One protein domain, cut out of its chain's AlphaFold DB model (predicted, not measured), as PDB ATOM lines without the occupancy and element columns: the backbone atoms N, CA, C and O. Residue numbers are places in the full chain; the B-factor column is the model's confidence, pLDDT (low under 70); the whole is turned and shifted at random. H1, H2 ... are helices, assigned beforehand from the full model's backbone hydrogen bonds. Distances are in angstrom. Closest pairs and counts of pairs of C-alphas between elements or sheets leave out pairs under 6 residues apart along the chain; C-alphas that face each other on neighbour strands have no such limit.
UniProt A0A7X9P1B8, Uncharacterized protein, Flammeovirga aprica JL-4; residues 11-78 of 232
ATOM      1  N   LEU A  11      -5.377  58.706  20.150       92.88
ATOM      2  CA  LEU A  11      -5.285  58.216  21.527       92.88
ATOM      3  C   LEU A  11      -5.812  56.781  21.655       92.88
ATOM      4  O   LEU A  11      -5.262  55.984  22.413       92.88
ATOM      5  N   GLU A  12      -6.853  56.448  20.898       95.38
ATOM      6  CA  GLU A  12      -7.478  55.125  20.893       95.38
ATOM      7  C   GLU A  12      -6.576  54.113  20.177       95.38
ATOM      8  O   GLU A  12      -6.335  53.033  20.715       95.38
ATOM      9  N   ILE A  13      -5.966  54.508  19.053       94.38
ATOM     10  CA  ILE A  13      -4.924  53.732  18.364       94.38
ATOM     11  C   ILE A  13      -3.746  53.469  19.299       94.38
ATOM     12  O   ILE A  13      -3.285  52.336  19.398       94.38
ATOM     13  N   SER A  14      -3.246  54.503  19.987       94.25
ATOM     14  CA  SER A  14      -2.100  54.359  20.894       94.25
ATOM     15  C   SER A  14      -2.407  53.369  22.013       94.25
ATOM     16  O   SER A  14      -1.571  52.529  22.339       94.25
ATOM     17  N   LYS A  15      -3.618  53.426  22.575       96.25
ATOM     18  CA  LYS A  15      -4.062  52.478  23.598       96.25
ATOM     19  C   LYS A  15      -4.192  51.056  23.042       96.25
ATOM     20  O   LYS A  15      -3.733  50.116  23.687       96.25
ATOM     21  N   ALA A  16      -4.784  50.895  21.857       96.94
ATOM     22  CA  ALA A  16      -4.897  49.598  21.192       96.94
ATOM     23  C   ALA A  16      -3.514  49.000  20.885       96.94
ATOM     24  O   ALA A  16      -3.291  47.815  21.120       96.94
ATOM     25  N   TRP A  17      -2.561  49.830  20.449       96.06
ATOM     26  CA  TRP A  17      -1.173  49.428  20.239       96.06
ATOM     27  C   TRP A  17      -0.495  48.977  21.532       96.06
ATOM     28  O   TRP A  17       0.164  47.944  21.536       96.06
ATOM     29  N   ASP A  18      -0.663  49.701  22.640       96.75
ATOM     30  CA  ASP A  18      -0.066  49.312  23.921       96.75
ATOM     31  C   ASP A  18      -0.590  47.953  24.412       96.75
ATOM     32  O   ASP A  18       0.172  47.158  24.973       96.75
ATOM     33  N   GLU A  19      -1.878  47.669  24.200       97.25
ATOM     34  CA  GLU A  19      -2.476  46.364  24.501       97.25
ATOM     35  C   GLU A  19      -1.941  45.269  23.567       97.25
ATOM     36  O   GLU A  19      -1.447  44.249  24.055       97.25
ATOM     37  N   ALA A  20      -1.962  45.503  22.251       96.81
ATOM     38  CA  ALA A  20      -1.432  44.579  21.248       96.81
ATOM     39  C   ALA A  20       0.046  44.258  21.506       96.81
ATOM     40  O   ALA A  20       0.429  43.096  21.586       96.81
ATOM     41  N   LYS A  21       0.877  45.278  21.746       96.00
ATOM     42  CA  LYS A  21       2.311  45.142  22.020       96.00
ATOM     43  C   LYS A  21       2.586  44.277  23.245       96.00
ATOM     44  O   LYS A  21       3.456  43.410  23.190       96.00
ATOM     45  N   LYS A  22       1.880  44.506  24.361       95.69
ATOM     46  CA  LYS A  22       2.036  43.687  25.576       95.69
ATOM     47  C   LYS A  22       1.743  42.222  25.284       95.69
ATOM     48  O   LYS A  22       2.492  41.352  25.717       95.69
ATOM     49  N   GLN A  23       0.684  41.970  24.527       95.50
ATOM     50  CA  GLN A  23       0.259  40.626  24.188       95.50
ATOM     51  C   GLN A  23       1.213  39.942  23.200       95.50
ATOM     52  O   GLN A  23       1.618  38.806  23.432       95.50
ATOM     53  N   THR A  24       1.697  40.658  22.180       93.81
ATOM     54  CA  THR A  24       2.764  40.189  21.289       93.81
ATOM     55  C   THR A  24       4.025  39.818  22.075       93.81
ATOM     56  O   THR A  24       4.571  38.741  21.866       93.81
ATOM     57  N   ILE A  25       4.468  40.649  23.030       93.38
ATOM     58  CA  ILE A  25       5.623  40.332  23.893       93.38
ATOM     59  C   ILE A  25       5.377  39.059  24.714       93.38
ATOM     60  O   ILE A  25       6.286  38.243  24.858       93.38
ATOM     61  N   THR A  26       4.166  38.866  25.242       94.50
ATOM     62  CA  THR A  26       3.796  37.634  25.953       94.50
ATOM     63  C   THR A  26       3.894  36.411  25.044       94.50
ATOM     64  O   THR A  26       4.452  35.402  25.463       94.50
ATOM     65  N   LEU A  27       3.414  36.497  23.798       93.69
ATOM     66  CA  LEU A  27       3.526  35.408  22.822       93.69
ATOM     67  C   LEU A  27       4.989  35.095  22.477       93.69
ATOM     68  O   LEU A  27       5.368  33.930  22.489       93.69
ATOM     69  N   TYR A  28       5.833  36.113  22.280       90.94
ATOM     70  CA  TYR A  28       7.278  35.917  22.085       90.94
ATOM     71  C   TYR A  28       7.944  35.220  23.275       90.94
ATOM     72  O   TYR A  28       8.793  34.359  23.088       90.94
ATOM     73  N   ARG A  29       7.568  35.572  24.511       91.19
ATOM     74  CA  ARG A  29       8.084  34.886  25.707       91.19
ATOM     75  C   ARG A  29       7.626  33.434  25.765       91.19
ATOM     76  O   ARG A  29       8.422  32.577  26.113       91.19
ATOM     77  N   ARG A  30       6.373  33.161  25.394       92.25
ATOM     78  CA  ARG A  30       5.848  31.794  25.328       92.25
ATOM     79  C   ARG A  30       6.578  30.952  24.291       92.25
ATOM     80  O   ARG A  30       6.897  29.827  24.614       92.25
ATOM     81  N   GLU A  31       6.907  31.481  23.112       89.94
ATOM     82  CA  GLU A  31       7.687  30.750  22.091       89.94
ATOM     83  C   GLU A  31       9.052  30.252  22.608       89.94
ATOM     84  O   GLU A  31       9.549  29.224  22.161       89.94
ATOM     85  N   ILE A  32       9.661  30.952  23.572       86.62
ATOM     86  CA  ILE A  32      10.929  30.516  24.179       86.62
ATOM     87  C   ILE A  32      10.739  29.217  24.977       86.62
ATOM     88  O   ILE A  32      11.616  28.352  24.960       86.62
ATOM     89  N   ASP A  33       9.602  29.087  25.663       88.56
ATOM     90  CA  ASP A  33       9.314  27.998  26.603       88.56
ATOM     91  C   ASP A  33       8.376  26.919  26.015       88.56
ATOM     92  O   ASP A  33       8.309  25.797  26.520       88.56
ATOM     93  N   GLU A  34       7.649  27.242  24.944       90.19
ATOM     94  CA  GLU A  34       6.590  26.451  24.315       90.19
ATOM     95  C   GLU A  34       6.794  26.374  22.790       90.19
ATOM     96  O   GLU A  34       7.108  27.367  22.138       90.19
ATOM     97  N   ASP A  35       6.515  25.215  22.186       84.81
ATOM     98  CA  ASP A  35       6.505  25.043  20.723       84.81
ATOM     99  C   ASP A  35       5.190  25.578  20.123       84.81
ATOM    100  O   ASP A  35       4.278  24.819  19.783       84.81
ATOM    101  N   ILE A  36       5.052  26.908  20.069       89.44
ATOM    102  CA  ILE A  36       3.899  27.588  19.463       89.44
ATOM    103  C   ILE A  36       4.217  28.099  18.058       89.44
ATOM    104  O   ILE A  36       5.328  28.530  17.754       89.44
ATOM    105  N   GLN A  37       3.199  28.156  17.200       89.44
ATOM    106  CA  GLN A  37       3.296  28.841  15.912       89.44
ATOM    107  C   GLN A  37       3.139  30.354  16.112       89.44
ATOM    108  O   GLN A  37       2.098  30.922  15.790       89.44
ATOM    109  N   LEU A  38       4.176  31.002  16.657       91.31
ATOM    110  CA  LEU A  38       4.157  32.393  17.129       91.31
ATOM    111  C   LEU A  38       3.393  33.354  16.205       91.31
ATOM    112  O   LEU A  38       2.504  34.076  16.648       91.31
ATOM    113  N   PHE A  39       3.734  33.368  14.917       91.75
ATOM    114  CA  PHE A  39       3.140  34.307  13.970       91.75
ATOM    115  C   PHE A  39       1.663  34.018  13.676       91.75
ATOM    116  O   PHE A  39       0.898  34.960  13.485       91.75
ATOM    117  N   GLU A  40       1.238  32.750  13.698       91.56
ATOM    118  CA  GLU A  40      -0.186  32.417  13.592       91.56
ATOM    119  C   GLU A  40      -0.957  32.879  14.827       91.56
ATOM    120  O   GLU A  40      -2.072  33.382  14.706       91.56
ATOM    121  N   GLU A  41      -0.362  32.724  16.009       93.62
ATOM    122  CA  GLU A  41      -0.969  33.146  17.272       93.62
ATOM    123  C   GLU A  41      -1.106  34.672  17.340       93.62
ATOM    124  O   GLU A  41      -2.166  35.168  17.710       93.62
ATOM    125  N   ILE A  42      -0.093  35.432  16.901       93.50
ATOM    126  CA  ILE A  42      -0.186  36.901  16.828       93.50
ATOM    127  C   ILE A  42      -1.299  37.330  15.860       93.50
ATOM    128  O   ILE A  42      -2.057  38.244  16.171       93.50
ATOM    129  N   GLN A  43      -1.433  36.672  14.704       91.06
ATOM    130  CA  GLN A  43      -2.473  37.005  13.720       91.06
ATOM    131  C   GLN A  43      -3.898  36.701  14.205       91.06
ATOM    132  O   GLN A  43      -4.841  37.351  13.758       91.06
ATOM    133  N   LYS A  44      -4.062  35.718  15.098       93.69
ATOM    134  CA  LYS A  44      -5.354  35.343  15.696       93.69
ATOM    135  C   LYS A  44      -5.668  36.133  16.973       93.69
ATOM    136  O   LYS A  44      -6.794  36.064  17.457       93.69
ATOM    137  N   ASP A  45      -4.700  36.863  17.521       95.75
ATOM    138  CA  ASP A  45      -4.848  37.579  18.783       95.75
ATOM    139  C   ASP A  45      -5.829  38.756  18.676       95.75
ATOM    140  O   ASP A  45      -5.669  39.665  17.860       95.75
ATOM    141  N   GLU A  46      -6.834  38.776  19.553       97.31
ATOM    142  CA  GLU A  46      -7.896  39.788  19.527       97.31
ATOM    143  C   GLU A  46      -7.368  41.216  19.729       97.31
ATOM    144  O   GLU A  46      -7.925  42.160  19.169       97.31
ATOM    145  N   LYS A  47      -6.298  41.401  20.518       97.56
ATOM    146  CA  LYS A  47      -5.718  42.727  20.776       97.56
ATOM    147  C   LYS A  47      -4.955  43.225  19.564       97.56
ATOM    148  O   LYS A  47      -5.100  44.392  19.198       97.56
ATOM    149  N   PHE A  48      -4.193  42.344  18.924       95.50
ATOM    150  CA  PHE A  48      -3.526  42.664  17.670       95.50
ATOM    151  C   PHE A  48      -4.539  42.986  16.563       95.50
ATOM    152  O   PHE A  48      -4.445  44.050  15.955       95.50
ATOM    153  N   VAL A  49      -5.566  42.150  16.376       95.50
ATOM    154  CA  VAL A  49      -6.637  42.384  15.387       95.50
ATOM    155  C   VAL A  49      -7.380  43.698  15.657       95.50
ATOM    156  O   VAL A  49      -7.640  44.474  14.736       95.50
ATOM    157  N   ALA A  50      -7.690  44.000  16.922       96.31
ATOM    158  CA  ALA A  50      -8.323  45.265  17.288       96.31
ATOM    159  C   ALA A  50      -7.456  46.481  16.924       96.31
ATOM    160  O   ALA A  50      -7.990  47.489  16.467       96.31
ATOM    161  N   PHE A  51      -6.133  46.390  17.091       96.56
ATOM    162  CA  PHE A  51      -5.203  47.435  16.664       96.56
ATOM    163  C   PHE A  51      -5.154  47.578  15.137       96.56
ATOM    164  O   PHE A  51      -5.228  48.697  14.631       96.56
ATOM    165  N   THR A  52      -5.070  46.475  14.386       95.31
ATOM    166  CA  THR A  52      -4.976  46.543  12.918       95.31
ATOM    167  C   THR A  52      -6.237  47.107  12.267       95.31
ATOM    168  O   THR A  52      -6.135  47.776  11.245       95.31
ATOM    169  N   ASN A  53      -7.410  46.923  12.883       95.19
ATOM    170  CA  ASN A  53      -8.690  47.438  12.381       95.19
ATOM    171  C   ASN A  53      -8.803  48.977  12.372       95.19
ATOM    172  O   ASN A  53      -9.762  49.507  11.817       95.19
ATOM    173  N   TYR A  54      -7.844  49.705  12.957       95.00
ATOM    174  CA  TYR A  54      -7.756  51.168  12.852       95.00
ATOM    175  C   TYR A  54      -7.166  51.667  11.528       95.00
ATOM    176  O   TYR A  54      -7.065  52.886  11.343       95.00
ATOM    177  N   PHE A  55      -6.718  50.761  10.658       94.69
ATOM    178  CA  PHE A  55      -6.063  51.092   9.401       94.69
ATOM    179  C   PHE A  55      -6.737  50.356   8.247       94.69
ATOM    180  O   PHE A  55      -6.840  49.130   8.256       94.69
ATOM    181  N   ASP A  56      -7.162  51.111   7.241       92.31
ATOM    182  CA  ASP A  56      -7.738  50.585   6.005       92.31
ATOM    183  C   ASP A  56      -6.941  51.054   4.775       92.31
ATOM    184  O   ASP A  56      -5.909  51.713   4.891       92.31
ATOM    185  N   GLU A  57      -7.420  50.736   3.572       91.25
ATOM    186  CA  GLU A  57      -6.779  51.133   2.311       91.25
ATOM    187  C   GLU A  57      -6.586  52.657   2.139       91.25
ATOM    188  O   GLU A  57      -5.728  53.084   1.361       91.25
ATOM    189  N   ASN A  58      -7.315  53.492   2.891       90.62
ATOM    190  CA  ASN A  58      -7.134  54.944   2.913       90.62
ATOM    191  C   ASN A  58      -5.948  55.372   3.799       90.62
ATOM    192  O   ASN A  58      -5.344  56.422   3.545       90.62
ATOM    193  N   ASP A  59      -5.566  54.566   4.795       90.81
ATOM    194  CA  ASP A  59      -4.345  54.708   5.602       90.81
ATOM    195  C   ASP A  59      -3.131  54.090   4.883       90.81
ATOM    196  O   ASP A  59      -2.401  53.265   5.433       90.81
ATOM    197  N   THR A  60      -2.887  54.517   3.640       90.25
ATOM    198  CA  THR A  60      -1.999  53.849   2.667       90.25
ATOM    199  C   THR A  60      -0.656  53.356   3.220       90.25
ATOM    200  O   THR A  60      -0.254  52.235   2.928       90.25
ATOM    201  N   ILE A  61       0.043  54.155   4.035       91.81
ATOM    202  CA  ILE A  61       1.340  53.763   4.620       91.81
ATOM    203  C   ILE A  61       1.166  52.681   5.691       91.81
ATOM    204  O   ILE A  61       1.871  51.676   5.667       91.81
ATOM    205  N   ALA A  62       0.260  52.890   6.648       91.88
ATOM    206  CA  ALA A  62       0.071  51.955   7.754       91.88
ATOM    207  C   ALA A  62      -0.511  50.632   7.250       91.88
ATOM    208  O   ALA A  62      -0.038  49.565   7.629       91.88
ATOM    209  N   PHE A  63      -1.467  50.709   6.328       92.81
ATOM    210  CA  PHE A  63      -2.058  49.547   5.684       92.81
ATOM    211  C   PHE A  63      -1.029  48.746   4.881       92.81
ATOM    212  O   PHE A  63      -0.991  47.523   4.992       92.81
ATOM    213  N   GLN A  64      -0.125  49.415   4.152       93.62
ATOM    214  CA  GLN A  64       0.972  48.723   3.469       93.62
ATOM    215  C   GLN A  64       1.905  48.014   4.457       93.62
ATOM    216  O   GLN A  64       2.227  46.851   4.244       93.62
ATOM    217  N   ILE A  65       2.285  48.665   5.565       94.50
ATOM    218  CA  ILE A  65       3.127  48.041   6.601       94.50
ATOM    219  C   ILE A  65       2.455  46.785   7.172       94.50
ATOM    220  O   ILE A  65       3.121  45.771   7.368       94.50
ATOM    221  N   LEU A  66       1.145  46.832   7.428       93.75
ATOM    222  CA  LEU A  66       0.394  45.679   7.930       93.75
ATOM    223  C   LEU A  66       0.326  44.538   6.908       93.75
ATOM    224  O   LEU A  66       0.485  43.377   7.286       93.75
ATOM    225  N   ASN A  67       0.149  44.856   5.625       92.69
ATOM    226  CA  ASN A  67       0.169  43.859   4.554       92.69
ATOM    227  C   ASN A  67       1.551  43.210   4.407       92.69
ATOM    228  O   ASN A  67       1.640  41.983   4.365       92.69
ATOM    229  N   ASP A  68       2.623  44.009   4.413       93.56
ATOM    230  CA  ASP A  68       4.004  43.519   4.340       93.56
ATOM    231  C   ASP A  68       4.340  42.621   5.542       93.56
ATOM    232  O   ASP A  68       4.985  41.578   5.402       93.56
ATOM    233  N   LEU A  69       3.875  43.003   6.736       92.31
ATOM    234  CA  LEU A  69       4.045  42.219   7.956       92.31
ATOM    235  C   LEU A  69       3.298  40.884   7.868       92.31
ATOM    236  O   LEU A  69       3.869  39.844   8.186       92.31
ATOM    237  N   SER A  70       2.053  40.906   7.388       90.38
ATOM    238  CA  SER A  70       1.232  39.708   7.201       90.38
ATOM    239  C   SER A  70       1.849  38.732   6.194       90.38
ATOM    240  O   SER A  70       1.939  37.534   6.474       90.38
ATOM    241  N   GLU A  71       2.352  39.232   5.059       91.75
ATOM    242  CA  GLU A  71       3.081  38.416   4.079       91.75
ATOM    243  C   GLU A  71       4.351  37.815   4.695       91.75
ATOM    244  O   GLU A  71       4.607  36.617   4.556       91.75
ATOM    245  N   SER A  72       5.129  38.622   5.427       91.06
ATOM    246  CA  SER A  72       6.341  38.152   6.101       91.06
ATOM    247  C   SER A  72       6.034  37.033   7.098       91.06
ATOM    248  O   SER A  72       6.672  35.980   7.076       91.06
ATOM    249  N   TRP A  73       5.018  37.224   7.934       91.25
ATOM    250  CA  TRP A  73       4.574  36.245   8.920       91.25
ATOM    251  C   TRP A  73       4.100  34.946   8.278       91.25
ATOM    252  O   TRP A  73       4.556  33.881   8.690       91.25
ATOM    253  N   ALA A  74       3.307  35.014   7.206       89.06
ATOM    254  CA  ALA A  74       2.884  33.831   6.454       89.06
ATOM    255  C   ALA A  74       4.067  33.028   5.872       89.06
ATOM    256  O   ALA A  74       3.992  31.807   5.733       89.06
ATOM    257  N   ILE A  75       5.183  33.685   5.545       90.00
ATOM    258  CA  ILE A  75       6.403  32.993   5.111       90.00
ATOM    259  C   ILE A  75       7.069  32.257   6.284       90.00
ATOM    260  O   ILE A  75       7.565  31.140   6.110       90.00
ATOM    261  N   TYR A  76       7.093  32.861   7.474       85.81
ATOM    262  CA  TYR A  76       7.726  32.266   8.652       85.81
ATOM    263  C   TYR A  76       6.912  31.132   9.286       85.81
ATOM    264  O   TYR A  76       7.517  30.212   9.835       85.81
ATOM    265  N   THR A  77       5.582  31.123   9.154       84.94
ATOM    266  CA  THR A  77       4.750  29.995   9.619       84.94
ATOM    267  C   THR A  77       5.072  28.695   8.875       84.94
ATOM    268  O   THR A  77       5.010  27.609   9.448       84.94
ATOM    269  N   ASN A  78       5.531  28.778   7.619       81.38
ATOM    270  CA  ASN A  78       6.016  27.629   6.855       81.38
ATOM    271  C   ASN A  78       7.546  27.487   6.921       81.38
ATOM    272  O   ASN A  78       8.246  27.618   5.911       81.38
TER     273      ASN A  78
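AT A GLANCE: This is residues 11 to 78 of the 232 residues of an uncharacterized protein of Flammeovirga aprica JL-4 (UniProt A0A7X9P1B8). Two long helices, H1 and H4, run side by side but apart, with two short helices, H2 and H3, between them and somewhat to one side; H2 bridges the two. The printed part has 68 residues, of which 55 are in four named helices, in the order H1, H2, H3, H4 along the chain, with no named strand; the class is all helix. The whole is compact, radius of gyration of the C-alphas 12.5 A, spanning 38 by 26 by 14 A.

IN THESE COORDINATES: H1, residues 11 to 33, begins at C-alpha 11 (-5.285, 58.216, 21.527) and is 33.9 A long. H2 is residues 38 to 44 and H3 residues 46 to 52. H4, residues 60 to 77, is 25.7 A long and ends at C-alpha 77 (4.750, 29.995, 9.619).

HOW THE PARTS SIT: H1 and H2 form a helical hairpin at 38 degrees; H1 touches H2 with residues 24 to 31 alone, closest C-alphas Thr 24 and Ile 42, 6.3 A. H1 touches H3 at a steep tilt of 52 degrees, closest C-alphas Ala 20 and Phe 48, 4.6 A. H4 touches H2 with residues 70 to 77 alone, closest C-alphas Trp 73 and Phe 39, 5.6 A. Each O i to N i+4 pair is within hydrogen-bond range in H2, H3 and H4, and 17 of 19 in H1.

THE WHOLE: The farthest C-alphas, Asp 33 and Asn 58, are 39.5 A apart. The printed part has no cut, no link is long, and no printed residue is under 70 in pLDDT.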